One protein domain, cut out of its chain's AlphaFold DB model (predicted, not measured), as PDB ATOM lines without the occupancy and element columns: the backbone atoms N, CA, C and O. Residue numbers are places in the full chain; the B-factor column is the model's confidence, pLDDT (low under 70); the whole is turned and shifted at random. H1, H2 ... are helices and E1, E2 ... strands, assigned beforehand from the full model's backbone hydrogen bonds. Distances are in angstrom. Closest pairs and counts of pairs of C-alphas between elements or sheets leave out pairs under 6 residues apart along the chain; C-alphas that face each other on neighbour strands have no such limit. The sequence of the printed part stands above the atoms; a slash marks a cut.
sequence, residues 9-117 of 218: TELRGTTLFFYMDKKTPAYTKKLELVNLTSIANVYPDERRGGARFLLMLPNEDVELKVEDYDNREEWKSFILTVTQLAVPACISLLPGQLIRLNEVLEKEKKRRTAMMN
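What this domain is: This is residues 9 to 117 of the 218 residues of the protein "Signal transducing adaptor family member 1" of Pelodiscus sinensis (UniProt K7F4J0). A three-stranded sheet, E4 E5 E6, has helix H1 packed along one face, and the longer helix H2 packs on H1 on the side away from that sheet; a second small sheet, E1 E2 E3, sits by the later part of H1, which is thus in the middle of the domain. The loop between E4 and E5 and the end of H2 lie at opposite ends of the long axis. The printed part has 109 residues, with six named strands followed by two named helices, E1 E2 E3 E4 E5 E6 H1 H2, and its class is mixed, helices and strands. Both sheets are antiparallel, in the orders E1 E2 E3 and E4 E5 E6. The whole is compact, with a radius of gyration of the C-alphas of 14.6 A and spans of 50 by 34 by 31 A.

Where its parts are: E4 covers residues 38 to 42, E5 residues 51 to 56, 16.9 A long, and E6 residues 61 to 66, 16.5 A. H1 covers residues 69 to 84, 21.9 A, beginning at C-alpha 69 (201.247, -3.713, 179.545). H2 covers residues 95 to 117, 32.9 A, and ends at C-alpha 117 (170.517, -25.060, 168.511). E1 covers residues 9 to 12, from C-alpha 9 (187.312, -10.229, 186.461); E2 covers residues 15 to 19 and E3 residues 29 to 32.

How they stand to each other: E4 E5 E6 is a meander, each strand the antiparallel neighbour of the one before, and is only just strongly twisted, its C-alphas up to 4.2 A off the best plane. In the hairpin E4 and E5, N 54 and O 40 are 2.8 A apart; in the hairpin E5 and E6, N 55 and O 62 are 2.8 A apart. H1 is on one face of this sheet, making two layers, at a height of 9.6 A over the sheet. It lies over E5 and runs along the strands, at 3 degrees to E5 on the local plane; the closest C-alphas of the two are those of Ala 51 and Tyr 69, 5.2 A apart. H1 touches H2 with residues 77 to 82 alone, at a shallow tilt of 29 degrees, the same way; the closest C-alphas are those of Thr 81 and Leu 105, 6.1 A. E1 E2 E3 is also a meander, with N 17 and O 10 at 2.8 A and N 16 and O 31 at 2.9 A. H1 is on this sheet too; the C-alphas of Leu 11 and Ile 79, the closest of E1 and H1, are 7.7 A apart. H2 is on neither sheet. In H1 and H2 every O i to N i+4 pair is within hydrogen-bond range.

The domain as a whole: The two C-alphas farthest apart, those of Arg 47 and Asn 117, are 51.1 A apart. The printed part has no cut, and no link is long. The mean pLDDT of the printed part is 83.8; residues 44 to 50, 90 to 92 and 114 to 117 are under 70.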
ATOM      1  N   THR A   9     188.055 -10.340 187.723       91.81
ATOM      2  CA  THR A   9     187.312 -10.229 186.461       91.81
ATOM      3  C   THR A   9     187.465 -11.493 185.635       91.81
ATOM      4  O   THR A   9     188.572 -11.991 185.452       91.81
ATOM      5  N   GLU A  10     186.357 -11.986 185.093       91.44
ATOM      6  CA  GLU A  10     186.338 -13.143 184.204       91.44
ATOM      7  C   GLU A  10     185.634 -12.813 182.893       91.44
ATOM      8  O   GLU A  10     184.524 -12.279 182.884       91.44
ATOM      9  N   LEU A  11     186.256 -13.186 181.774       90.69
ATOM     10  CA  LEU A  11     185.616 -13.161 180.466       90.69
ATOM     11  C   LEU A  11     184.919 -14.499 180.217       90.69
ATOM     12  O   LEU A  11     185.575 -15.537 180.094       90.69
ATOM     13  N   ARG A  12     183.589 -14.480 180.107       87.06
ATOM     14  CA  ARG A  12     182.799 -15.662 179.742       87.06
ATOM     15  C   ARG A  12     181.971 -15.334 178.506       87.06
ATOM     16  O   ARG A  12     181.110 -14.462 178.542       87.06
ATOM     17  N   GLY A  13     182.233 -16.035 177.402       84.94
ATOM     18  CA  GLY A  13     181.637 -15.699 176.107       84.94
ATOM     19  C   GLY A  13     181.962 -14.256 175.720       84.94
ATOM     20  O   GLY A  13     183.128 -13.884 175.684       84.94
ATOM     21  N   THR A  14     180.937 -13.437 175.489       86.12
ATOM     22  CA  THR A  14     181.064 -12.006 175.166       86.12
ATOM     23  C   THR A  14     180.706 -11.093 176.341       86.12
ATOM     24  O   THR A  14     180.237  -9.979 176.126       86.12
ATOM     25  N   THR A  15     180.891 -11.550 177.580       88.62
ATOM     26  CA  THR A  15     180.510 -10.799 178.782       88.62
ATOM     27  C   THR A  15     181.648 -10.826 179.801       88.62
ATOM     28  O   THR A  15     182.202 -11.887 180.101       88.62
ATOM     29  N   LEU A  16     181.993  -9.659 180.346       92.25
ATOM     30  CA  LEU A  16     182.886  -9.543 181.499       92.25
ATOM     31  C   LEU A  16     182.063  -9.621 182.779       92.25
ATOM     32  O   LEU A  16     181.089  -8.887 182.937       92.25
ATOM     33  N   PHE A  17     182.469 -10.491 183.695       90.88
ATOM     34  CA  PHE A  17     181.880 -10.641 185.020       90.88
ATOM     35  C   PHE A  17     182.870 -10.141 186.066       90.88
ATOM     36  O   PHE A  17     184.012 -10.593 186.100       90.88
ATOM     37  N   PHE A  18     182.422  -9.223 186.919       92.12
ATOM     38  CA  PHE A  18     183.233  -8.600 187.960       92.12
ATOM     39  C   PHE A  18     182.794  -9.108 189.331       92.12
ATOM     40  O   PHE A  18     181.629  -8.957 189.711       92.12
ATOM     41  N   TYR A  19     183.726  -9.679 190.080       91.06
ATOM     42  CA  TYR A  19     183.545 -10.246 191.412       91.06
ATOM     43  C   TYR A  19     184.353  -9.434 192.426       91.06
ATOM     44  O   TYR A  19     185.435  -8.942 192.102       91.06
ATOM     45  N   MET A  20     183.860  -9.312 193.661       88.00
ATOM     46  CA  MET A  20     184.626  -8.654 194.731       88.00
ATOM     47  C   MET A  20     185.923  -9.403 195.042       88.00
ATOM     48  O   MET A  20     186.961  -8.793 195.275       88.00
ATOM     49  N   ASP A  21     185.873 -10.732 195.002       85.50
ATOM     50  CA  ASP A  21     187.030 -11.597 195.168       85.50
ATOM     51  C   ASP A  21     186.816 -12.941 194.454       85.50
ATOM     52  O   ASP A  21     185.718 -13.264 193.999       85.50
ATOM     53  N   LYS A  22     187.879 -13.748 194.392       81.56
ATOM     54  CA  LYS A  22     187.881 -15.074 193.756       81.56
ATOM     55  C   LYS A  22     187.007 -16.116 194.480       81.56
ATOM     56  O   LYS A  22     186.692 -17.154 193.907       81.56
ATOM     57  N   LYS A  23     186.666 -15.898 195.753       81.75
ATOM     58  CA  LYS A  23     185.921 -16.859 196.589       81.75
ATOM     59  C   LYS A  23     184.409 -16.649 196.496       81.75
ATOM     60  O   LYS A  23     183.645 -17.555 196.825       81.75
ATOM     61  N   THR A  24     183.980 -15.468 196.063       78.62
ATOM     62  CA  THR A  24     182.574 -15.092 195.995       78.62
ATOM     63  C   THR A  24     181.898 -15.777 194.799       78.62
ATOM     64  O   THR A  24     182.331 -15.598 193.663       78.62
ATOM     65  N   PRO A  25     180.812 -16.548 195.006       74.25
ATOM     66  CA  PRO A  25     180.185 -17.319 193.930       74.25
ATOM     67  C   PRO A  25     179.355 -16.465 192.958       74.25
ATOM     68  O   PRO A  25     179.061 -16.919 191.852       74.25
ATOM     69  N   ALA A  26     178.951 -15.260 193.371       79.00
ATOM     70  CA  ALA A  26     178.107 -14.351 192.602       79.00
ATOM     71  C   ALA A  26     178.901 -13.124 192.137       79.00
ATOM     72  O   ALA A  26     179.683 -12.551 192.896       79.00
ATOM     73  N   TYR A  27     178.678 -12.712 190.889       85.31
ATOM     74  CA  TYR A  27     179.259 -11.485 190.356       85.31
ATOM     75  C   TYR A  27     178.530 -10.263 190.929       85.31
ATOM     76  O   TYR A  27     177.339 -10.304 191.227       85.31
ATOM     77  N   THR A  28     179.256  -9.159 191.070       87.19
ATOM     78  CA  THR A  28     178.732  -7.859 191.511       87.19
ATOM     79  C   THR A  28     178.257  -7.023 190.331       87.19
ATOM     80  O   THR A  28     177.229  -6.358 190.408       87.19
ATOM     81  N   LYS A  29     179.017  -7.038 189.234       88.81
ATOM     82  CA  LYS A  29     178.714  -6.294 188.009       88.81
ATOM     83  C   LYS A  29     178.986  -7.184 186.805       88.81
ATOM     84  O   LYS A  29     179.772  -8.128 186.890       88.81
ATOM     85  N   LYS A  30     178.359  -6.865 185.678       89.31
ATOM     86  CA  LYS A  30     178.699  -7.458 184.387       89.31
ATOM     87  C   LYS A  30     178.702  -6.397 183.292       89.31
ATOM     88  O   LYS A  30     177.967  -5.420 183.405       89.31
ATOM     89  N   LEU A  31     179.503  -6.615 182.256       88.81
ATOM     90  CA  LEU A  31     179.586  -5.757 181.076       88.81
ATOM     91  C   LEU A  31     179.435  -6.605 179.813       88.81
ATOM     92  O   LEU A  31     180.215  -7.533 179.587       88.81
ATOM     93  N   GLU A  32     178.426  -6.296 179.001       84.88
ATOM     94  CA  GLU A  32     178.158  -6.988 177.739       84.88
ATOM     95  C   GLU A  32     179.001  -6.384 176.609       84.88
ATOM     96  O   GLU A  32     178.927  -5.190 176.334       84.88
ATOM     97  N   LEU A  33     179.783  -7.219 175.925       87.88
ATOM     98  CA  LEU A  33     180.719  -6.812 174.870       87.88
ATOM     99  C   LEU A  33     180.220  -7.150 173.460       87.88
ATOM    100  O   LEU A  33     180.946  -6.966 172.488       87.88
ATOM    101  N   VAL A  34     178.996  -7.666 173.327       79.00
ATOM    102  CA  VAL A  34     178.437  -8.121 172.041       79.00
ATOM    103  C   VAL A  34     178.452  -7.031 170.962       79.00
ATOM    104  O   VAL A  34     178.720  -7.329 169.803       79.00
ATOM    105  N   ASN A  35     178.253  -5.773 171.363       78.00
ATOM    106  CA  ASN A  35     178.239  -4.611 170.474       78.00
ATOM    107  C   ASN A  35     179.501  -3.746 170.626       78.00
ATOM    108  O   ASN A  35     179.460  -2.544 170.365       78.00
ATOM    109  N   LEU A  36     180.613  -4.325 171.090       86.62
ATOM    110  CA  LEU A  36     181.885  -3.615 171.200       86.62
ATOM    111  C   LEU A  36     182.292  -3.061 169.830       86.62
ATOM    112  O   LEU A  36     182.476  -3.812 168.874       86.62
ATOM    113  N   THR A  37     182.442  -1.740 169.753       87.00
ATOM    114  CA  THR A  37     182.771  -1.046 168.502       87.00
ATOM    115  C   THR A  37     184.270  -1.106 168.243       87.00
ATOM    116  O   THR A  37     184.713  -1.474 167.156       87.00
ATOM    117  N   SER A  38     185.063  -0.774 169.259       88.88
ATOM    118  CA  SER A  38     186.520  -0.758 169.167       88.88
ATOM    119  C   SER A  38     187.163  -0.726 170.550       88.88
ATOM    120  O   SER A  38     186.506  -0.471 171.558       88.88
ATOM    121  N   ILE A  39     188.474  -0.965 170.585       92.31
ATOM    122  CA  ILE A  39     189.295  -0.848 171.790       92.31
ATOM    123  C   ILE A  39     190.430   0.135 171.521       92.31
ATOM    124  O   ILE A  39     191.102   0.017 170.494       92.31
ATOM    125  N   ALA A  40     190.669   1.070 172.438       89.38
ATOM    126  CA  ALA A  40     191.767   2.034 172.349       89.38
ATOM    127  C   ALA A  40     192.720   1.920 173.543       89.38
ATOM    128  O   ALA A  40     192.307   1.622 174.662       89.38
ATOM    129  N   ASN A  41     194.009   2.173 173.313       86.81
ATOM    130  CA  ASN A  41     194.985   2.271 174.396       86.81
ATOM    131  C   ASN A  41     194.881   3.638 175.071       86.81
ATOM    132  O   ASN A  41     194.804   4.660 174.391       86.81
ATOM    133  N   VAL A  42     194.957   3.646 176.400       85.38
ATOM    134  CA  VAL A  42     195.077   4.874 177.188       85.38
ATOM    135  C   VAL A  42     196.494   4.924 177.752       85.38
ATOM    136  O   VAL A  42     196.952   3.976 178.394       85.38
ATOM    137  N   TYR A  43     197.199   6.021 177.480       79.12
ATOM    138  CA  TYR A  43     198.568   6.261 177.932       79.12
ATOM    139  C   TYR A  43     198.542   7.375 178.986       79.12
ATOM    140  O   TYR A  43     198.559   8.551 178.624       79.12
ATOM    141  N   PRO A  44     198.398   7.035 180.280       67.75
ATOM    142  CA  PRO A  44     198.378   8.036 181.337       67.75
ATOM    143  C   PRO A  44     199.766   8.655 181.534       67.75
ATOM    144  O   PRO A  44     200.786   8.006 181.319       67.75
ATOM    145  N   ASP A  45     199.782   9.900 182.006       61.38
ATOM    146  CA  ASP A  45     201.002  10.608 182.394       61.38
ATOM    147  C   ASP A  45     201.728   9.861 183.537       61.38
ATOM    148  O   ASP A  45     201.077   9.305 184.437       61.38
ATOM    149  N   GLU A  46     203.066   9.844 183.496       56.91
ATOM    150  CA  GLU A  46     203.988   8.859 184.111       56.91
ATOM    151  C   GLU A  46     203.799   8.612 185.624       56.91
ATOM    152  O   GLU A  46     204.280   7.625 186.178       56.91
ATOM    153  N   ARG A  47     203.058   9.481 186.317       57.28
ATOM    154  CA  ARG A  47     202.863   9.452 187.774       57.28
ATOM    155  C   ARG A  47     201.706   8.565 188.252       57.28
ATOM    156  O   ARG A  47     201.600   8.325 189.451       57.28
ATOM    157  N   ARG A  48     200.812   8.092 187.367       56.91
ATOM    158  CA  ARG A  48     199.549   7.396 187.744       56.91
ATOM    159  C   ARG A  48     199.489   5.943 187.247       56.91
ATOM    160  O   ARG A  48     198.522   5.539 186.593       56.91
ATOM    161  N   GLY A  49     200.539   5.187 187.560       61.62
ATOM    162  CA  GLY A  49     200.877   3.867 187.014       61.62
ATOM    163  C   GLY A  49     199.750   2.824 186.923       61.62
ATOM    164  O   GLY A  49     198.892   2.691 187.805       61.62
ATOM    165  N   GLY A  50     199.796   2.083 185.814       69.94
ATOM    166  CA  GLY A  50     198.984   0.919 185.451       69.94
ATOM    167  C   GLY A  50     198.606   0.977 183.973       69.94
ATOM    168  O   GLY A  50     198.328   2.062 183.456       69.94
ATOM    169  N   ALA A  51     198.616  -0.163 183.285       86.94
ATOM    170  CA  ALA A  51     198.269  -0.206 181.870       86.94
ATOM    171  C   ALA A  51     196.749  -0.128 181.700       86.94
ATOM    172  O   ALA A  51     195.992  -0.821 182.381       86.94
ATOM    173  N   ARG A  52     196.295   0.755 180.807       90.00
ATOM    174  CA  ARG A  52     194.873   1.072 180.640       90.00
ATOM    175  C   ARG A  52     194.428   0.970 179.194       90.00
ATOM    176  O   ARG A  52     195.221   1.191 178.271       90.00
ATOM    177  N   PHE A  53     193.157   0.646 179.012       92.06
ATOM    178  CA  PHE A  53     192.497   0.604 177.714       92.06
ATOM    179  C   PHE A  53     191.013   0.950 177.847       92.06
ATOM    180  O   PHE A  53     190.405   0.738 178.895       92.06
ATOM    181  N   LEU A  54     190.449   1.486 176.770       93.50
ATOM    182  CA  LEU A  54     189.064   1.922 176.679       93.50
ATOM    183  C   LEU A  54     188.274   0.962 175.793       93.50
ATOM    184  O   LEU A  54     188.674   0.699 174.656       93.50
ATOM    185  N   LEU A  55     187.156   0.466 176.311       94.69
ATOM    186  CA  LEU A  55     186.154  -0.277 175.559       94.69
ATOM    187  C   LEU A  55     185.083   0.699 175.077       94.69
ATOM    188  O   LEU A  55     184.362   1.255 175.900       94.69
ATOM    189  N   MET A  56     184.977   0.887 173.763       91.94
ATOM    190  CA  MET A  56     183.950   1.749 173.172       91.94
ATOM    191  C   MET A  56     182.695   0.930 172.872       91.94
ATOM    192  O   MET A  56     182.706   0.079 171.969       91.94
ATOM    193  N   LEU A  57     181.625   1.164 173.630       88.62
ATOM    194  CA  LEU A  57     180.308   0.561 173.413       88.62
ATOM    195  C   LEU A  57     179.347   1.630 172.864       88.62
ATOM    196  O   LEU A  57     179.597   2.821 173.012       88.62
ATOM    197  N   PRO A  58     178.219   1.243 172.242       78.56
ATOM    198  CA  PRO A  58     177.318   2.209 171.610       78.56
ATOM    199  C   PRO A  58     176.722   3.241 172.576       78.56
ATOM    200  O   PRO A  58     176.363   4.335 172.153       78.56
ATOM    201  N   ASN A  59     176.599   2.877 173.857       78.44
ATOM    202  CA  ASN A  59     175.924   3.685 174.872       78.44
ATOM    203  C   ASN A  59     176.893   4.315 175.882       78.44
ATOM    204  O   ASN A  59     176.544   5.306 176.516       78.44
ATOM    205  N   GLU A  60     178.069   3.720 176.074       84.88
ATOM    206  CA  GLU A  60     179.045   4.158 177.068       84.88
ATOM    207  C   GLU A  60     180.457   3.712 176.690       84.88
ATOM    208  O   GLU A  60     180.652   2.661 176.080       84.88
ATOM    209  N   ASP A  61     181.448   4.486 177.115       91.00
ATOM    210  CA  ASP A  61     182.843   4.074 177.054       91.00
ATOM    211  C   ASP A  61     183.284   3.608 178.443       91.00
ATOM    212  O   ASP A  61     183.076   4.304 179.440       91.00
ATOM    213  N   VAL A  62     183.912   2.433 178.522       92.12
ATOM    214  CA  VAL A  62     184.361   1.844 179.791       92.12
ATOM    215  C   VAL A  62     185.879   1.739 179.814       92.12
ATOM    216  O   VAL A  62     186.475   1.004 179.025       92.12
ATOM    217  N   GLU A  63     186.522   2.462 180.733       93.06
ATOM    218  CA  GLU A  63     187.972   2.387 180.944       93.06
ATOM    219  C   GLU A  63     188.316   1.245 181.907       93.06
ATOM    220  O   GLU A  63     187.811   1.176 183.030       93.06
ATOM    221  N   LEU A  64     189.213   0.358 181.477       92.44
ATOM    222  CA  LEU A  64     189.741  -0.734 182.286       92.44
ATOM    223  C   LEU A  64     191.224  -0.507 182.581       92.44
ATOM    224  O   LEU A  64     192.013  -0.155 181.700       92.44
ATOM    225  N   LYS A  65     191.600  -0.754 183.838       91.38
ATOM    226  CA  LYS A  65     192.980  -0.729 184.322       91.38
ATOM    227  C   LYS A  65     193.410  -2.142 184.696       91.38
ATOM    228  O   LYS A  65     192.704  -2.826 185.433       91.38
ATOM    229  N   VAL A  66     194.580  -2.544 184.217       90.50
ATOM    230  CA  VAL A  66     195.217  -3.828 184.529       90.50
ATOM    231  C   VAL A  66     196.609  -3.612 185.124       90.50
ATOM    232  O   VAL A  66     197.094  -2.479 185.218       90.50
ATOM    233  N   GLU A  67     197.220  -4.708 185.567       85.88
ATOM    234  CA  GLU A  67     198.491  -4.727 186.298       85.88
ATOM    235  C   GLU A  67     199.643  -4.151 185.462       85.88
ATOM    236  O   GLU A  67     200.336  -3.239 185.915       85.88
ATOM    237  N   ASP A  68     199.786  -4.603 184.214       87.06
ATOM    238  CA  ASP A  68     200.889  -4.237 183.327       87.06
ATOM    239  C   ASP A  68     200.497  -4.256 181.835       87.06
ATOM    240  O   ASP A  68     199.364  -4.567 181.450       87.06
ATOM    241  N   TYR A  69     201.443  -3.845 180.986       85.19
ATOM    242  CA  TYR A  69     201.247  -3.713 179.545       85.19
ATOM    243  C   TYR A  69     201.031  -5.051 178.832       85.19
ATOM    244  O   TYR A  69     200.252  -5.086 177.877       85.19
ATOM    245  N   ASP A  70     201.648  -6.134 179.301       84.88
ATOM    246  CA  ASP A  70     201.501  -7.458 178.695       84.88
ATOM    247  C   ASP A  70     200.101  -8.005 178.986       84.88
ATOM    248  O   ASP A  70     199.384  -8.410 178.065       84.88
ATOM    249  N   ASN A  71     199.648  -7.880 180.238       86.94
ATOM    250  CA  ASN A  71     198.285  -8.200 180.646       86.94
ATOM    251  C   ASN A  71     197.269  -7.363 179.857       86.94
ATOM    252  O   ASN A  71     196.218  -7.874 179.468       86.94
ATOM    253  N   ARG A  72     197.562  -6.086 179.569       89.69
ATOM    254  CA  ARG A  72     196.680  -5.245 178.742       89.69
ATOM    255  C   ARG A  72     196.515  -5.822 177.343       89.69
ATOM    256  O   ARG A  72     195.384  -5.935 176.868       89.69
ATOM    257  N   GLU A  73     197.613  -6.149 176.671       87.38
ATOM    258  CA  GLU A  73     197.542  -6.706 175.320       87.38
ATOM    259  C   GLU A  73     196.898  -8.103 175.321       87.38
ATOM    260  O   GLU A  73     196.121  -8.414 174.413       87.38
ATOM    261  N   GLU A  74     197.108  -8.909 176.366       88.31
ATOM    262  CA  GLU A  74     196.441 -10.205 176.533       88.31
ATOM    263  C   GLU A  74     194.916 -10.051 176.689       88.31
ATOM    264  O   GLU A  74     194.152 -10.666 175.937       88.31
ATOM    265  N   TRP A  75     194.449  -9.183 177.592       91.75
ATOM    266  CA  TRP A  75     193.017  -8.910 177.777       91.75
ATOM    267  C   TRP A  75     192.362  -8.392 176.497       91.75
ATOM    268  O   TRP A  75     191.300  -8.882 176.103       91.75
ATOM    269  N   LYS A  76     193.017  -7.456 175.800       91.88
ATOM    270  CA  LYS A  76     192.557  -6.967 174.494       91.88
ATOM    271  C   LYS A  76     192.445  -8.103 173.481       91.88
ATOM    272  O   LYS A  76     191.438  -8.187 172.782       91.88
ATOM    273  N   SER A  77     193.438  -8.989 173.424       90.94
ATOM    274  CA  SER A  77     193.450 -10.130 172.502       90.94
ATOM    275  C   SER A  77     192.262 -11.062 172.736       90.94
ATOM    276  O   SER A  77     191.566 -11.420 171.782       90.94
ATOM    277  N   PHE A  78     191.991 -11.424 173.994       92.69
ATOM    278  CA  PHE A  78     190.858 -12.288 174.332       92.69
ATOM    279  C   PHE A  78     189.515 -11.621 174.033       92.69
ATOM    280  O   PHE A  78     188.652 -12.250 173.421       92.69
ATOM    281  N   ILE A  79     189.355 -10.345 174.402       93.19
ATOM    282  CA  ILE A  79     188.130  -9.580 174.141       93.19
ATOM    283  C   ILE A  79     187.868  -9.477 172.636       93.19
ATOM    284  O   ILE A  79     186.764  -9.782 172.184       93.19
ATOM    285  N   LEU A  80     188.871  -9.104 171.836       90.88
ATOM    286  CA  LEU A  80     188.737  -9.046 170.378       90.88
ATOM    287  C   LEU A  80     188.407 -10.426 169.800       90.88
ATOM    288  O   LEU A  80     187.530 -10.533 168.949       90.88
ATOM    289  N   THR A  81     189.025 -11.488 170.320       90.75
ATOM    290  CA  THR A  81     188.773 -12.858 169.852       90.75
ATOM    291  C   THR A  81     187.321 -13.283 170.035       90.75
ATOM    292  O   THR A  81     186.714 -13.812 169.102       90.75
ATOM    293  N   VAL A  82     186.732 -13.035 171.207       89.69
ATOM    294  CA  VAL A  82     185.341 -13.436 171.474       89.69
ATOM    295  C   VAL A  82     184.314 -12.511 170.821       89.69
ATOM    296  O   VAL A  82     183.225 -12.969 170.476       89.69
ATOM    297  N   THR A  83     184.640 -11.229 170.629       86.88
ATOM    298  CA  THR A  83     183.724 -10.243 170.029       86.88
ATOM    299  C   THR A  83     183.728 -10.326 168.504       86.88
ATOM    300  O   THR A  83     182.662 -10.452 167.901       86.88
ATOM    301  N   GLN A  84     184.908 -10.374 167.883       87.56
ATOM    302  CA  GLN A  84     185.084 -10.442 166.426       87.56
ATOM    303  C   GLN A  84     185.038 -11.871 165.872       87.56
ATOM    304  O   GLN A  84     184.975 -12.053 164.659       87.56
ATOM    305  N   LEU A  85     185.055 -12.886 166.745       87.75
ATOM    306  CA  LEU A  85     185.074 -14.299 166.365       87.75
ATOM    307  C   LEU A  85     186.268 -14.652 165.450       87.75
ATOM    308  O   LEU A  85     186.155 -15.481 164.545       87.75
ATOM    309  N   ALA A  86     187.416 -14.019 165.699       89.06
ATOM    310  CA  ALA A  86     188.667 -14.216 164.973       89.06
ATOM    311  C   ALA A  86     189.864 -13.870 165.867       89.06
ATOM    312  O   ALA A  86     189.779 -12.954 166.679       89.06
ATOM    313  N   VAL A  87     190.992 -14.567 165.703       87.62
ATOM    314  CA  VAL A  87     192.229 -14.214 166.417       87.62
ATOM    315  C   VAL A  87     192.848 -12.962 165.770       87.62
ATOM    316  O   VAL A  87     193.069 -12.976 164.556       87.62
ATOM    317  N   PRO A  88     193.144 -11.885 166.526       84.81
ATOM    318  CA  PRO A  88     193.750 -10.674 165.973       84.81
ATOM    319  C   PRO A  88     195.128 -10.937 165.346       84.81
ATOM    320  O   PRO A  88     196.022 -11.471 165.997       84.81
ATOM    321  N   ALA A  89     195.320 -10.515 164.093       71.06
ATOM    322  CA  ALA A  89     196.561 -10.739 163.340       71.06
ATOM    323  C   ALA A  89     197.715  -9.785 163.715       71.06
ATOM    324  O   ALA A  89     198.860 -10.027 163.350       71.06
ATOM    325  N   CYS A  90     197.423  -8.680 164.406       59.41
ATOM    326  CA  CYS A  90     198.365  -7.581 164.643       59.41
ATOM    327  C   CYS A  90     199.210  -7.714 165.920       59.41
ATOM    328  O   CYS A  90     199.918  -6.773 166.271       59.41
ATOM    329  N   ILE A  91     199.138  -8.845 166.627       64.25
ATOM    330  CA  ILE A  91     199.740  -9.000 167.956       64.25
ATOM    331  C   ILE A  91     200.874 -10.023 167.879       64.25
ATOM    332  O   ILE A  91     200.691 -11.129 167.370       64.25
ATOM    333  N   SER A  92     202.055  -9.654 168.380       68.94
ATOM    334  CA  SER A  92     203.219 -10.539 168.519       68.94
ATOM    335  C   SER A  92     202.973 -11.575 169.622       68.94
ATOM    336  O   SER A  92     203.502 -11.470 170.723       68.94
ATOM    337  N   LEU A  93     202.112 -12.551 169.339       71.94
ATOM    338  CA  LEU A  93     201.700 -13.574 170.292       71.94
ATOM    339  C   LEU A  93     202.756 -14.677 170.390       71.94
ATOM    340  O   LEU A  93     203.187 -15.240 169.381       71.94
ATOM    341  N   LEU A  94     203.116 -15.042 171.617       83.62
ATOM    342  CA  LEU A  94     203.889 -16.253 171.869       83.62
ATOM    343  C   LEU A  94     203.058 -17.495 171.491       83.62
ATOM    344  O   LEU A  94     201.827 -17.462 171.595       83.62
ATOM    345  N   PRO A  95     203.689 -18.632 171.136       84.44
ATOM    346  CA  PRO A  95     202.964 -19.844 170.744       84.44
ATOM    347  C   PRO A  95     201.895 -20.282 171.756       84.44
ATOM    348  O   PRO A  95     200.777 -20.616 171.372       84.44
ATOM    349  N   GLY A  96     202.199 -20.210 173.057       86.00
ATOM    350  CA  GLY A  96     201.240 -20.543 174.116       86.00
ATOM    351  C   GLY A  96     200.041 -19.588 174.187       86.00
ATOM    352  O   GLY A  96     198.919 -20.030 174.423       86.00
ATOM    353  N   GLN A  97     200.247 -18.292 173.928       85.31
ATOM    354  CA  GLN A  97     199.162 -17.307 173.870       85.31
ATOM    355  C   GLN A  97     198.271 -17.551 172.647       85.31
ATOM    356  O   GLN A  97     197.046 -17.535 172.759       85.31
ATOM    357  N   LEU A  98     198.877 -17.856 171.495       86.62
ATOM    358  CA  LEU A  98     198.148 -18.166 170.267       86.62
ATOM    359  C   LEU A  98     197.274 -19.418 170.416       86.62
ATOM    360  O   LEU A  98     196.124 -19.418 169.974       86.62
ATOM    361  N   ILE A  99     197.792 -20.471 171.054       88.88
ATOM    362  CA  ILE A  99     197.022 -21.690 171.342       88.88
ATOM    363  C   ILE A  99     195.806 -21.350 172.210       88.88
ATOM    364  O   ILE A  99     194.682 -21.672 171.827       88.88
ATOM    365  N   ARG A 100     196.002 -20.613 173.313       90.25
ATOM    366  CA  ARG A 100     194.907 -20.206 174.210       90.25
ATOM    367  C   ARG A 100     193.841 -19.373 173.495       90.25
ATOM    368  O   ARG A 100     192.650 -19.581 173.721       90.25
ATOM    369  N   LEU A 101     194.235 -18.452 172.613       90.75
ATOM    370  CA  LEU A 101     193.284 -17.651 171.831       90.75
ATOM    371  C   LEU A 101     192.484 -18.511 170.847       90.75
ATOM    372  O   LEU A 101     191.273 -18.336 170.735       90.75
ATOM    373  N   ASN A 102     193.122 -19.482 170.188       90.31
ATOM    374  CA  ASN A 102     192.416 -20.425 169.319       90.31
ATOM    375  C   ASN A 102     191.448 -21.323 170.104       90.31
ATOM    376  O   ASN A 102     190.323 -21.543 169.658       90.31
ATOM    377  N   GLU A 103     191.829 -21.798 171.291       90.31
ATOM    378  CA  GLU A 103     190.931 -22.564 172.165       90.31
ATOM    379  C   GLU A 103     189.702 -21.746 172.573       90.31
ATOM    380  O   GLU A 103     188.572 -22.240 172.500       90.31
ATOM    381  N   VAL A 104     189.908 -20.485 172.967       90.56
ATOM    382  CA  VAL A 104     188.819 -19.555 173.294       90.56
ATOM    383  C   VAL A 104     187.933 -19.302 172.077       90.56
ATOM    384  O   VAL A 104     186.709 -19.359 172.206       90.56
ATOM    385  N   LEU A 105     188.522 -19.094 170.898       89.81
ATOM    386  CA  LEU A 105     187.786 -18.901 169.651       89.81
ATOM    387  C   LEU A 105     186.895 -20.106 169.325       89.81
ATOM    388  O   LEU A 105     185.697 -19.948 169.084       89.81
ATOM    389  N   GLU A 106     187.451 -21.316 169.342       87.94
ATOM    390  CA  GLU A 106     186.700 -22.535 169.035       87.94
ATOM    391  C   GLU A 106     185.616 -22.814 170.078       87.94
ATOM    392  O   GLU A 106     184.505 -23.241 169.745       87.94
ATOM    393  N   LYS A 107     185.894 -22.523 171.350       85.88
ATOM    394  CA  LYS A 107     184.903 -22.624 172.419       85.88
ATOM    395  C   LYS A 107     183.762 -21.630 172.234       85.88
ATOM    396  O   LYS A 107     182.605 -22.015 172.397       85.88
ATOM    397  N   GLU A 108     184.064 -20.394 171.853       85.75
ATOM    398  CA  GLU A 108     183.052 -19.378 171.569       85.75
ATOM    399  C   GLU A 108     182.227 -19.738 170.324       85.75
ATOM    400  O   GLU A 108     180.998 -19.675 170.374       85.75
ATOM    401  N   LYS A 109     182.847 -20.235 169.245       83.81
ATOM    402  CA  LYS A 109     182.127 -20.764 168.069       83.81
ATOM    403  C   LYS A 109     181.180 -21.903 168.441       83.81
ATOM    404  O   LYS A 109     180.018 -21.911 168.015       83.81
ATOM    405  N   LYS A 110     181.644 -22.851 169.265       80.88
ATOM    406  CA  LYS A 110     180.811 -23.947 169.784       80.88
ATOM    407  C   LYS A 110     179.671 -23.414 170.640       80.88
ATOM    408  O   LYS A 110     178.545 -23.866 170.466       80.88
ATOM    409  N   ARG A 111     179.929 -22.439 171.517       78.81
ATOM    410  CA  ARG A 111     178.899 -21.805 172.350       78.81
ATOM    411  C   ARG A 111     177.843 -21.115 171.492       78.81
ATOM    412  O   ARG A 111     176.666 -21.381 171.701       78.81
ATOM    413  N   ARG A 112     178.235 -20.312 170.495       74.88
ATOM    414  CA  ARG A 112     177.299 -19.663 169.558       74.88
ATOM    415  C   ARG A 112     176.476 -20.694 168.786       74.88
ATOM    416  O   ARG A 112     175.257 -20.584 168.737       74.88
ATOM    417  N   THR A 113     177.111 -21.757 168.292       71.69
ATOM    418  CA  THR A 113     176.412 -22.872 167.624       71.69
ATOM    419  C   THR A 113     175.447 -23.606 168.566       71.69
ATOM    420  O   THR A 113     174.337 -23.964 168.179       71.69
ATOM    421  N   ALA A 114     175.837 -23.834 169.819       69.75
ATOM    422  CA  ALA A 114     174.995 -24.494 170.811       69.75
ATOM    423  C   ALA A 114     173.819 -23.607 171.238       69.75
ATOM    424  O   ALA A 114     172.699 -24.098 171.338       69.75
ATOM    425  N   MET A 115     174.050 -22.307 171.437       66.69
ATOM    426  CA  MET A 115     172.994 -21.319 171.667       66.69
ATOM    427  C   MET A 115     171.990 -21.320 170.521       66.69
ATOM    428  O   MET A 115     170.783 -21.349 170.743       66.69
ATOM    429  N   MET A 116     172.501 -21.381 169.294       61.34
ATOM    430  CA  MET A 116     171.694 -21.440 168.091       61.34
ATOM    431  C   MET A 116     170.794 -22.675 168.037       61.34
ATOM    432  O   MET A 116     169.618 -22.583 167.700       61.34
ATOM    433  N   ASN A 117     171.312 -23.834 168.438       64.88
ATOM    434  CA  ASN A 117     170.517 -25.060 168.511       64.88
ATOM    435  C   ASN A 117     169.497 -25.045 169.672       64.88
ATOM    436  O   ASN A 117     168.582 -25.863 169.677       64.88
TER     437      ASN A 117